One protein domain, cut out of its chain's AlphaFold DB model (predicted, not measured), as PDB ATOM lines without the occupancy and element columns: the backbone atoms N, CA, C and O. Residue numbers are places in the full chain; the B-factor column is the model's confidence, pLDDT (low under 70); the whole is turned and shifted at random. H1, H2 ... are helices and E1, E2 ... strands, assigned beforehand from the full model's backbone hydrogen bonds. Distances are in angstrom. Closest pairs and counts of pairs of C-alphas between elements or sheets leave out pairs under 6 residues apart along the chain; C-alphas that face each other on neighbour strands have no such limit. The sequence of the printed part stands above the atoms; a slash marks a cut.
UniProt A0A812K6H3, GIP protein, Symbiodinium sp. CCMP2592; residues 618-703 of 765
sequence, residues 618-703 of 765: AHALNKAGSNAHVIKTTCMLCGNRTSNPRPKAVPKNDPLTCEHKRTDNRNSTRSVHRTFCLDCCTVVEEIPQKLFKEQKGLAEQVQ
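What this domain is: This is residues 618 to 703 of the 765 residues of the protein "GIP protein" of Symbiodinium sp. CCMP2592 (UniProt A0A812K6H3). Two separate two-stranded hairpins, E1 with E2 and E3 with E4, are joined by a long loop, residues 646 to 671, that runs from E2 past the second hairpin to its far side around Leu 656 and folds back to E3, and helix H1 leaves the second hairpin as an arm whose residues 694 to 703 stick out free. Each hairpin is widened by a short piece of the stretch before it: residues 621 to 622 pair with E1, and residues 663 to 664 pair with E3. The printed part has 86 residues with four named strands and one named helix, in the order E1, E2, E3, E4, H1; both two-stranded sheets are antiparallel. The class is mixed, helices and strands, with under half of the residues in named elements. The whole is loose, with a radius of gyration of the C-alphas of 15.0 A and spans of 43 by 36 by 24 A.

Where its parts are: Residues 618 to 629 come first and hold no named element. E1 is residues 630 to 635, 16.1 A from first to last C-alpha, and begins at C-alpha 630 at (262.137, 172.746, 266.434). E2 is residues 641 to 645, 13.3 A long. E3, residues 672 to 677, begins at C-alpha 672 at (271.230, 155.689, 266.461) and is 16.3 A long. E4 is residues 683 to 688, 14.1 A long. H1, residues 691 to 703, is 18.2 A long and ends at C-alpha 703 at (292.848, 163.739, 258.555).

How they stand to each other: E1 and E2 form an antiparallel hairpin, with 160 degrees between their directions. N 631 and O 644 are 2.8 A apart, and N 642 and O 633 are 2.9 A apart, both within hydrogen-bond range. E3 and E4 form the other antiparallel hairpin, at 166 degrees. There N 673 and O 687 are 2.8 A apart, and N 675 and O 685 are 3.0 A apart, both within hydrogen-bond range. E1 is apart from E3, E4 and H1, and E2 is apart from the same three. The closest C-alphas of E3 and H1 are those of His 673 and Phe 692, 6.8 A apart. In H1 every O i to N i+4 pair is within hydrogen-bond range.

The domain as a whole: The C-alphas of Cys 638 and Leu 656 are the two farthest apart, at 43.7 A. The printed part has no cut. The link from E2 to E3, residues 646 to 671, is long; the links E1 to E2, E3 to E4 and E4 to H1 are tight. Without residues 694 to 703, which stand free, the body spans 44 by 30 by 20 A. The mean pLDDT of the printed part is 81.9, and residues 628 and 649 are under 70.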
ATOM      1  N   ALA A 618     276.967 183.454 264.363       77.81
ATOM      2  CA  ALA A 618     276.650 182.084 263.950       77.81
ATOM      3  C   ALA A 618     277.625 181.016 264.484       77.81
ATOM      4  O   ALA A 618     277.189 179.918 264.830       77.81
ATOM      5  N   HIS A 619     278.917 181.342 264.616       79.56
ATOM      6  CA  HIS A 619     279.930 180.438 265.177       79.56
ATOM      7  C   HIS A 619     279.730 180.152 266.681       79.56
ATOM      8  O   HIS A 619     280.198 179.132 267.180       79.56
ATOM      9  N   ALA A 620     279.016 181.020 267.406       79.88
ATOM     10  CA  ALA A 620     278.723 180.870 268.830       79.88
ATOM     11  C   ALA A 620     277.367 180.190 269.108       79.88
ATOM     12  O   ALA A 620     277.017 179.984 270.271       79.88
ATOM     13  N   LEU A 621     276.581 179.848 268.079       84.38
ATOM     14  CA  LEU A 621     275.245 179.261 268.231       84.38
ATOM     15  C   LEU A 621     275.287 177.728 268.268       84.38
ATOM     16  O   LEU A 621     275.285 177.050 267.240       84.38
ATOM     17  N   ASN A 622     275.226 177.161 269.472       82.62
ATOM     18  CA  ASN A 622     275.103 175.720 269.659       82.62
ATOM     19  C   ASN A 622     273.655 175.265 269.393       82.62
ATOM     20  O   ASN A 622     272.727 175.713 270.065       82.62
ATOM     21  N   LYS A 623     273.454 174.361 268.424       82.94
ATOM     22  CA  LYS A 623     272.125 173.859 268.012       82.94
ATOM     23  C   LYS A 623     271.645 172.620 268.794       82.94
ATOM     24  O   LYS A 623     270.586 172.066 268.483       82.94
ATOM     25  N   ALA A 624     272.409 172.132 269.775       75.44
ATOM     26  CA  ALA A 624     272.064 170.913 270.506       75.44
ATOM     27  C   ALA A 624     270.808 171.091 271.381       75.44
ATOM     28  O   ALA A 624     270.634 172.091 272.075       75.44
ATOM     29  N   GLY A 625     269.921 170.092 271.350       71.62
ATOM     30  CA  GLY A 625     268.560 170.185 271.895       71.62
ATOM     31  C   GLY A 625     267.495 170.554 270.852       71.62
ATOM     32  O   GLY A 625     266.306 170.498 271.171       71.62
ATOM     33  N   SER A 626     267.895 170.874 269.615       78.06
ATOM     34  CA  SER A 626     267.004 170.815 268.448       78.06
ATOM     35  C   SER A 626     266.448 169.400 268.251       78.06
ATOM     36  O   SER A 626     267.124 168.420 268.561       78.06
ATOM     37  N   ASN A 627     265.246 169.291 267.687       74.94
ATOM     38  CA  ASN A 627     264.629 168.025 267.279       74.94
ATOM     39  C   ASN A 627     264.069 168.135 265.842       74.94
ATOM     40  O   ASN A 627     264.391 169.085 265.122       74.94
ATOM     41  N   ALA A 628     263.252 167.165 265.419       68.12
ATOM     42  CA  ALA A 628     262.645 167.120 264.086       68.12
ATOM     43  C   ALA A 628     261.706 168.307 263.777       68.12
ATOM     44  O   ALA A 628     261.568 168.685 262.616       68.12
ATOM     45  N   HIS A 629     261.109 168.931 264.798       76.81
ATOM     46  CA  HIS A 629     260.099 169.989 264.644       76.81
ATOM     47  C   HIS A 629     260.603 171.388 265.027       76.81
ATOM     48  O   HIS A 629     260.026 172.383 264.599       76.81
ATOM     49  N   VAL A 630     261.668 171.489 265.830       81.56
ATOM     50  CA  VAL A 630     262.137 172.746 266.434       81.56
ATOM     51  C   VAL A 630     263.659 172.852 266.350       81.56
ATOM     52  O   VAL A 630     264.383 171.951 266.783       81.56
ATOM     53  N   ILE A 631     264.151 173.986 265.851       82.50
ATOM     54  CA  ILE A 631     265.548 174.403 265.991       82.50
ATOM     55  C   ILE A 631     265.683 175.130 267.326       82.50
ATOM     56  O   ILE A 631     265.155 176.228 267.499       82.50
ATOM     57  N   LYS A 632     266.417 174.536 268.265       85.81
ATOM     58  CA  LYS A 632     266.832 175.219 269.491       85.81
ATOM     59  C   LYS A 632     268.274 175.657 269.322       85.81
ATOM     60  O   LYS A 632     269.139 174.810 269.107       85.81
ATOM     61  N   THR A 633     268.531 176.957 269.410       87.56
ATOM     62  CA  THR A 633     269.898 177.492 269.424       87.56
ATOM     63  C   THR A 633     270.178 178.102 270.787       87.56
ATOM     64  O   THR A 633     269.315 178.760 271.361       87.56
ATOM     65  N   THR A 634     271.358 177.838 271.336       87.56
ATOM     66  CA  THR A 634     271.856 178.445 272.573       87.56
ATOM     67  C   THR A 634     273.154 179.165 272.246       87.56
ATOM     68  O   THR A 634     274.098 178.538 271.763       87.56
ATOM     69  N   CYS A 635     273.206 180.471 272.489       87.12
ATOM     70  CA  CYS A 635     274.430 181.240 272.323       87.12
ATOM     71  C   CYS A 635     275.430 180.860 273.421       87.12
ATOM     72  O   CYS A 635     275.114 180.930 274.607       87.12
ATOM     73  N   MET A 636     276.643 180.473 273.033       83.31
ATOM     74  CA  MET A 636     277.716 180.119 273.966       83.31
ATOM     75  C   MET A 636     278.337 181.346 274.655       83.31
ATOM     76  O   MET A 636     279.009 181.175 275.667       83.31
ATOM     77  N   LEU A 637     278.102 182.558 274.131       82.50
ATOM     78  CA  LEU A 637     278.597 183.822 274.690       82.50
ATOM     79  C   LEU A 637     277.626 184.400 275.734       82.50
ATOM     80  O   LEU A 637     277.969 184.490 276.906       82.50
ATOM     81  N   CYS A 638     276.395 184.740 275.332       82.88
ATOM     82  CA  CYS A 638     275.387 185.349 276.217       82.88
ATOM     83  C   CYS A 638     274.374 184.351 276.810       82.88
ATOM     84  O   CYS A 638     273.380 184.766 277.397       82.88
ATOM     85  N   GLY A 639     274.529 183.040 276.597       80.50
ATOM     86  CA  GLY A 639     273.633 182.000 277.135       80.50
ATOM     87  C   GLY A 639     272.179 182.017 276.629       80.50
ATOM     88  O   GLY A 639     271.406 181.126 276.995       80.50
ATOM     89  N   ASN A 640     271.791 183.006 275.812       85.56
ATOM     90  CA  ASN A 640     270.424 183.190 275.331       85.56
ATOM     91  C   ASN A 640     269.974 182.025 274.433       85.56
ATOM     92  O   ASN A 640     270.786 181.429 273.719       85.56
ATOM     93  N   ARG A 641     268.680 181.689 274.481       86.00
ATOM     94  CA  ARG A 641     268.106 180.484 273.871       86.00
ATOM     95  C   ARG A 641     266.924 180.833 272.971       86.00
ATOM     96  O   ARG A 641     265.882 181.251 273.464       86.00
ATOM     97  N   THR A 642     267.055 180.591 271.670       83.94
ATOM     98  CA  THR A 642     265.937 180.670 270.714       83.94
ATOM     99  C   THR A 642     265.396 179.275 270.410       83.94
ATOM    100  O   THR A 642     266.116 178.278 270.513       83.94
ATOM    101  N   SER A 643     264.108 179.184 270.077       86.81
ATOM    102  CA  SER A 643     263.377 177.922 269.906       86.81
ATOM    103  C   SER A 643     262.395 178.052 268.743       86.81
ATOM    104  O   SER A 643     261.185 178.134 268.941       86.81
ATOM    105  N   ASN A 644     262.933 178.101 267.528       83.69
ATOM    106  CA  ASN A 644     262.176 178.416 266.323       83.69
ATOM    107  C   ASN A 644     261.626 177.121 265.696       83.69
ATOM    108  O   ASN A 644     262.361 176.127 265.636       83.69
ATOM    109  N   PRO A 645     260.377 177.088 265.199       81.62
ATOM    110  CA  PRO A 645     259.872 175.930 264.466       81.62
ATOM    111  C   PRO A 645     260.713 175.688 263.204       81.62
ATOM    112  O   PRO A 645     261.173 176.627 262.554       81.62
ATOM    113  N   ARG A 646     260.929 174.418 262.846       78.38
ATOM    114  CA  ARG A 646     261.533 174.061 261.558       78.38
ATOM    115  C   ARG A 646     260.495 174.269 260.448       78.38
ATOM    116  O   ARG A 646     259.373 173.784 260.603       78.38
ATOM    117  N   PRO A 647     260.844 174.910 259.318       75.69
ATOM    118  CA  PRO A 647     259.994 174.853 258.136       75.69
ATOM    119  C   PRO A 647     259.852 173.389 257.700       75.69
ATOM    120  O   PRO A 647     260.830 172.633 257.726       75.69
ATOM    121  N   LYS A 648     258.638 172.980 257.311       70.31
ATOM    122  CA  LYS A 648     258.416 171.653 256.727       70.31
ATOM    123  C   LYS A 648     259.241 171.558 255.441       70.31
ATOM    124  O   LYS A 648     259.123 172.416 254.572       70.31
ATOM    125  N   ALA A 649     260.089 170.539 255.344       67.88
ATOM    126  CA  ALA A 649     260.794 170.255 254.103       67.88
ATOM    127  C   ALA A 649     259.799 169.636 253.110       67.88
ATOM    128  O   ALA A 649     259.021 168.760 253.486       67.88
ATOM    129  N   VAL A 650     259.813 170.125 251.872       74.25
ATOM    130  CA  VAL A 650     259.036 169.583 250.753       74.25
ATOM    131  C   VAL A 650     260.028 168.836 249.859       74.25
ATOM    132  O   VAL A 650     261.062 169.430 249.534       74.25
ATOM    133  N   PRO A 651     259.773 167.569 249.480       78.81
ATOM    134  CA  PRO A 651     260.651 166.852 248.566       78.81
ATOM    135  C   PRO A 651     260.683 167.570 247.212       78.81
ATOM    136  O   PRO A 651     259.646 167.904 246.643       78.81
ATOM    137  N   LYS A 652     261.895 167.836 246.729       79.62
ATOM    138  CA  LYS A 652     262.191 168.415 245.414       79.62
ATOM    139  C   LYS A 652     262.632 167.356 244.411       79.62
ATOM    140  O   LYS A 652     262.302 167.458 243.237       79.62
ATOM    141  N   ASN A 653     263.371 166.359 244.897       79.75
ATOM    142  CA  ASN A 653     263.928 165.273 244.102       79.75
ATOM    143  C   ASN A 653     263.351 163.945 244.600       79.75
ATOM    144  O   ASN A 653     263.104 163.789 245.798       79.75
ATOM    145  N   ASP A 654     263.196 162.978 243.699       75.50
ATOM    146  CA  ASP A 654     262.828 161.616 244.076       75.50
ATOM    147  C   ASP A 654     263.937 160.959 244.937       75.50
ATOM    148  O   ASP A 654     265.123 161.159 244.653       75.50
ATOM    149  N   PRO A 655     263.607 160.184 245.991       75.19
ATOM    150  CA  PRO A 655     264.610 159.541 246.839       75.19
ATOM    151  C   PRO A 655     265.558 158.567 246.131       75.19
ATOM    152  O   PRO A 655     266.655 158.361 246.645       75.19
ATOM    153  N   LEU A 656     265.183 157.978 244.991       72.25
ATOM    154  CA  LEU A 656     266.016 157.017 244.257       72.25
ATOM    155  C   LEU A 656     267.011 157.697 243.302       72.25
ATOM    156  O   LEU A 656     268.023 157.090 242.960       72.25
ATOM    157  N   THR A 657     266.749 158.943 242.890       79.50
ATOM    158  CA  THR A 657     267.600 159.717 241.957       79.50
ATOM    159  C   THR A 657     268.346 160.877 242.626       79.50
ATOM    160  O   THR A 657     269.020 161.666 241.963       79.50
ATOM    161  N   CYS A 658     268.242 161.013 243.950       80.38
ATOM    162  CA  CYS A 658     268.837 162.123 244.684       80.38
ATOM    163  C   CYS A 658     270.328 161.897 244.993       80.38
ATOM    164  O   CYS A 658     270.710 160.925 245.635       80.38
ATOM    165  N   GLU A 659     271.177 162.870 244.646       80.19
ATOM    166  CA  GLU A 659     272.612 162.870 244.987       80.19
ATOM    167  C   GLU A 659     272.902 163.058 246.494       80.19
ATOM    168  O   GLU A 659     274.057 163.050 246.915       80.19
ATOM    169  N   HIS A 660     271.871 163.320 247.303       80.88
ATOM    170  CA  HIS A 660     271.921 163.544 248.753       80.88
ATOM    171  C   HIS A 660     272.944 164.588 249.261       80.88
ATOM    172  O   HIS A 660     273.310 164.573 250.433       80.88
ATOM    173  N   LYS A 661     273.369 165.551 248.429       82.38
ATOM    174  CA  LYS A 661     274.412 166.545 248.773       82.38
ATOM    175  C   LYS A 661     274.064 167.475 249.947       82.38
ATOM    176  O   LYS A 661     274.971 168.015 250.577       82.38
ATOM    177  N   ARG A 662     272.778 167.699 250.253       83.56
ATOM    178  CA  ARG A 662     272.329 168.569 251.361       83.56
ATOM    179  C   ARG A 662     271.687 167.726 252.462       83.56
ATOM    180  O   ARG A 662     270.549 167.282 252.314       83.56
ATOM    181  N   THR A 663     272.386 167.532 253.578       85.81
ATOM    182  CA  THR A 663     271.931 166.690 254.700       85.81
ATOM    183  C   THR A 663     271.824 167.445 256.028       85.81
ATOM    184  O   THR A 663     272.473 168.469 256.243       85.81
ATOM    185  N   ASP A 664     270.984 166.945 256.940       84.75
ATOM    186  CA  ASP A 664     271.073 167.239 258.375       84.75
ATOM    187  C   ASP A 664     270.806 165.985 259.225       84.75
ATOM    188  O   ASP A 664     270.302 164.974 258.740       84.75
ATOM    189  N   ASN A 665     271.168 166.031 260.507       85.94
ATOM    190  CA  ASN A 665     271.205 164.837 261.358       85.94
ATOM    191  C   ASN A 665     269.908 164.687 262.186       85.94
ATOM    192  O   ASN A 665     269.947 164.294 263.360       85.94
ATOM    193  N   ARG A 666     268.748 165.088 261.634       78.56
ATOM    194  CA  ARG A 666     267.449 164.951 262.324       78.56
ATOM    195  C   ARG A 666     267.093 163.483 262.562       78.56
ATOM    196  O   ARG A 666     267.648 162.582 261.949       78.56
ATOM    197  N   ASN A 667     266.173 163.256 263.496       74.44
ATOM    198  CA  ASN A 667     265.730 161.932 263.949       74.44
ATOM    199  C   ASN A 667     266.848 161.035 264.544       74.44
ATOM    200  O   ASN A 667     266.554 159.928 264.987       74.44
ATOM    201  N   SER A 668     268.097 161.512 264.645       82.00
ATOM    202  CA  SER A 668     269.148 160.877 265.455       82.00
ATOM    203  C   SER A 668     268.735 160.784 266.932       82.00
ATOM    204  O   SER A 668     268.209 161.742 267.505       82.00
ATOM    205  N   THR A 669     269.019 159.647 267.566       77.88
ATOM    206  CA  THR A 669     268.707 159.333 268.972       77.88
ATOM    207  C   THR A 669     269.998 159.183 269.800       77.88
ATOM    208  O   THR A 669     271.092 159.534 269.359       77.88
ATOM    209  N   ARG A 670     269.912 158.681 271.046       71.75
ATOM    210  CA  ARG A 670     271.116 158.280 271.815       71.75
ATOM    211  C   ARG A 670     271.726 156.982 271.263       71.75
ATOM    212  O   ARG A 670     272.937 156.801 271.376       71.75
ATOM    213  N   SER A 671     270.887 156.093 270.727       76.25
ATOM    214  CA  SER A 671     271.223 154.764 270.200       76.25
ATOM    215  C   SER A 671     271.659 154.794 268.736       76.25
ATOM    216  O   SER A 671     272.520 153.999 268.359       76.25
ATOM    217  N   VAL A 672     271.110 155.705 267.927       83.75
ATOM    218  CA  VAL A 672     271.230 155.689 266.461       83.75
ATOM    219  C   VAL A 672     271.590 157.065 265.910       83.75
ATOM    220  O   VAL A 672     270.975 158.070 266.261       83.75
ATOM    221  N   HIS A 673     272.589 157.102 265.030       86.88
ATOM    222  CA  HIS A 673     272.849 158.241 264.166       86.88
ATOM    223  C   HIS A 673     272.014 158.115 262.893       86.88
ATOM    224  O   HIS A 673     271.968 157.037 262.300       86.88
ATOM    225  N   ARG A 674     271.363 159.206 262.482       88.12
ATOM    226  CA  ARG A 674     270.582 159.288 261.244       88.12
ATOM    227  C   ARG A 674     271.014 160.498 260.429       88.12
ATOM    228  O   ARG A 674     270.981 161.616 260.946       88.12
ATOM    229  N   THR A 675     271.351 160.273 259.163       88.19
ATOM    230  CA  THR A 675     271.636 161.330 258.182       88.19
ATOM    231  C   THR A 675     270.446 161.441 257.236       88.19
ATOM    232  O   THR A 675     270.076 160.480 256.562       88.19
ATOM    233  N   PHE A 676     269.811 162.609 257.210       86.50
ATOM    234  CA  PHE A 676     268.571 162.885 256.485       86.50
ATOM    235  C   PHE A 676     268.827 163.877 255.353       86.50
ATOM    236  O   PHE A 676     269.440 164.922 255.576       86.50
ATOM    237  N   CYS A 677     268.332 163.597 254.150       86.94
ATOM    238  CA  CYS A 677     268.489 164.487 253.005       86.94
ATOM    239  C   CYS A 677     267.395 165.565 252.960       86.94
ATOM    240  O   CYS A 677     266.201 165.284 253.039       86.94
ATOM    241  N   LEU A 678     267.806 166.820 252.780       83.88
ATOM    242  CA  LEU A 678     266.924 167.985 252.689       83.88
ATOM    243  C   LEU A 678     266.211 168.118 251.333       83.88
ATOM    244  O   LEU A 678     265.252 168.883 251.251       83.88
ATOM    245  N   ASP A 679     266.680 167.418 250.296       84.12
ATOM    246  CA  ASP A 679     266.175 167.541 248.921       84.12
ATOM    247  C   ASP A 679     265.148 166.457 248.561       84.12
ATOM    248  O   ASP A 679     264.164 166.764 247.899       84.12
ATOM    249  N   CYS A 680     265.314 165.218 249.041       84.38
ATOM    250  CA  CYS A 680     264.331 164.134 248.873       84.38
ATOM    251  C   CYS A 680     263.551 163.782 250.154       84.38
ATOM    252  O   CYS A 680     262.653 162.948 250.124       84.38
ATOM    253  N   CYS A 681     263.859 164.434 251.280       82.00
ATOM    254  CA  CYS A 681     263.159 164.287 252.563       82.00
ATOM    255  C   CYS A 681     263.154 162.870 253.181       82.00
ATOM    256  O   CYS A 681     262.278 162.559 253.989       82.00
ATOM    257  N   THR A 682     264.147 162.033 252.866       81.50
ATOM    258  CA  THR A 682     264.324 160.686 253.435       81.50
ATOM    259  C   THR A 682     265.551 160.582 254.347       81.50
ATOM    260  O   THR A 682     266.486 161.384 254.270       81.50
ATOM    261  N   VAL A 683     265.556 159.571 255.224       83.88
ATOM    262  CA  VAL A 683     266.771 159.116 255.919       83.88
ATOM    263  C   VAL A 683     267.601 158.307 254.922       83.88
ATOM    264  O   VAL A 683     267.106 157.339 254.357       83.88
ATOM    265  N   VAL A 684     268.843 158.730 254.700       84.06
ATOM    266  CA  VAL A 684     269.801 158.102 253.774       84.06
ATOM    267  C   VAL A 684     270.679 157.093 254.515       84.06
ATOM    268  O   VAL A 684     271.033 156.042 253.989       84.06
ATOM    269  N   GLU A 685     271.022 157.413 255.759       82.75
ATOM    270  CA  GLU A 685     272.009 156.702 256.566       82.75
ATOM    271  C   GLU A 685     271.442 156.469 257.972       82.75
ATOM    272  O   GLU A 685     270.883 157.389 258.574       82.75
ATOM    273  N   GLU A 686     271.584 155.254 258.499       85.94
ATOM    274  CA  GLU A 686     271.074 154.837 259.806       85.94
ATOM    275  C   GLU A 686     272.066 153.840 260.435       85.94
ATOM    276  O   GLU A 686     272.249 152.724 259.941       85.94
ATOM    277  N   ILE A 687     272.775 154.280 261.484       84.81
ATOM    278  CA  ILE A 687     273.972 153.608 262.030       84.81
ATOM    279  C   ILE A 687     273.934 153.614 263.566       84.81
ATOM    280  O   ILE A 687     273.549 154.629 264.156       84.81
ATOM    281  N   PRO A 688     274.391 152.555 264.266       85.44
ATOM    282  CA  PRO A 688     274.613 152.610 265.708       85.44
ATOM    283  C   PRO A 688     275.451 153.834 266.121       85.44
ATOM    284  O   PRO A 688     276.583 154.027 265.680       85.44
ATOM    285  N   GLN A 689     274.935 154.656 267.039       83.62
ATOM    286  CA  GLN A 689     275.559 155.924 267.449       83.62
ATOM    287  C   GLN A 689     276.908 155.736 268.180       83.62
ATOM    288  O   GLN A 689     277.615 156.723 268.413       83.62
ATOM    289  N   LYS A 690     277.266 154.493 268.537       84.06
ATOM    290  CA  LYS A 690     278.620 154.082 268.940       84.06
ATOM    291  C   LYS A 690     279.546 154.008 267.714       84.06
ATOM    292  O   LYS A 690     280.455 154.828 267.630       84.06
ATOM    293  N   LEU A 691     279.241 153.131 266.749       83.56
ATOM    294  CA  LEU A 691     280.037 152.925 265.531       83.56
ATOM    295  C   LEU A 691     280.276 154.233 264.769       83.56
ATOM    296  O   LEU A 691     281.415 154.537 264.442       83.56
ATOM    297  N   PHE A 692     279.249 155.076 264.610       87.69
ATOM    298  CA  PHE A 692     279.404 156.388 263.965       87.69
ATOM    299  C   PHE A 692     280.469 157.278 264.640       87.69
ATOM    300  O   PHE A 692     281.179 158.026 263.973       87.69
ATOM    301  N   LYS A 693     280.610 157.221 265.973       86.00
ATOM    302  CA  LYS A 693     281.640 157.998 266.693       86.00
ATOM    303  C   LYS A 693     283.028 157.394 266.537       86.00
ATOM    304  O   LYS A 693     283.999 158.141 266.520       86.00
ATOM    305  N   GLU A 694     283.114 156.075 266.431       83.62
ATOM    306  CA  GLU A 694     284.364 155.345 266.218       83.62
ATOM    307  C   GLU A 694     284.868 155.576 264.783       83.62
ATOM    308  O   GLU A 694     286.005 156.003 264.602       83.62
ATOM    309  N   GLN A 695     283.985 155.473 263.784       86.19
ATOM    310  CA  GLN A 695     284.228 155.859 262.388       86.19
ATOM    311  C   GLN A 695     284.622 157.340 262.256       86.19
ATOM    312  O   GLN A 695     285.616 157.655 261.606       86.19
ATOM    313  N   LYS A 696     283.901 158.263 262.912       87.94
ATOM    314  CA  LYS A 696     284.238 159.697 262.890       87.94
ATOM    315  C   LYS A 696     285.580 159.991 263.564       87.94
ATOM    316  O   LYS A 696     286.345 160.795 263.042       87.94
ATOM    317  N   GLY A 697     285.883 159.332 264.682       85.75
ATOM    318  CA  GLY A 697     287.180 159.443 265.355       85.75
ATOM    319  C   GLY A 697     288.330 158.907 264.500       85.75
ATOM    320  O   GLY A 697     289.381 159.539 264.431       85.75
ATOM    321  N   LEU A 698     288.119 157.797 263.787       86.44
ATOM    322  CA  LEU A 698     289.077 157.259 262.819       86.44
ATOM    323  C   LEU A 698     289.287 158.220 261.637       86.44
ATOM    324  O   LEU A 698     290.426 158.480 261.260       86.44
ATOM    325  N   ALA A 699     288.219 158.805 261.089       85.75
ATOM    326  CA  ALA A 699     288.315 159.797 260.018       85.75
ATOM    327  C   ALA A 699     289.070 161.066 260.463       85.75
ATOM    328  O   ALA A 699     289.921 161.564 259.726       85.75
ATOM    329  N   GLU A 700     288.822 161.556 261.682       89.50
ATOM    330  CA  GLU A 700     289.575 162.666 262.285       89.50
ATOM    331  C   GLU A 700     291.059 162.312 262.479       89.50
ATOM    332  O   GLU A 700     291.923 163.126 262.156       89.50
ATOM    333  N   GLN A 701     291.375 161.091 262.926       85.38
ATOM    334  CA  GLN A 701     292.757 160.606 263.040       85.38
ATOM    335  C   GLN A 701     293.452 160.499 261.678       85.38
ATOM    336  O   GLN A 701     294.602 160.913 261.556       85.38
ATOM    337  N   VAL A 702     292.772 160.009 260.635       86.81
ATOM    338  CA  VAL A 702     293.321 159.968 259.268       86.81
ATOM    339  C   VAL A 702     293.575 161.386 258.748       86.81
ATOM    340  O   VAL A 702     294.657 161.644 258.227       86.81
ATOM    341  N   GLN A 703     292.657 162.333 258.951       86.69
ATOM    342  CA  GLN A 703     292.848 163.739 258.555       86.69
ATOM    343  C   GLN A 703     293.985 164.441 259.321       86.69
ATOM    344  O   GLN A 703     294.634 165.326 258.771       86.69
TER     345      GLN A 703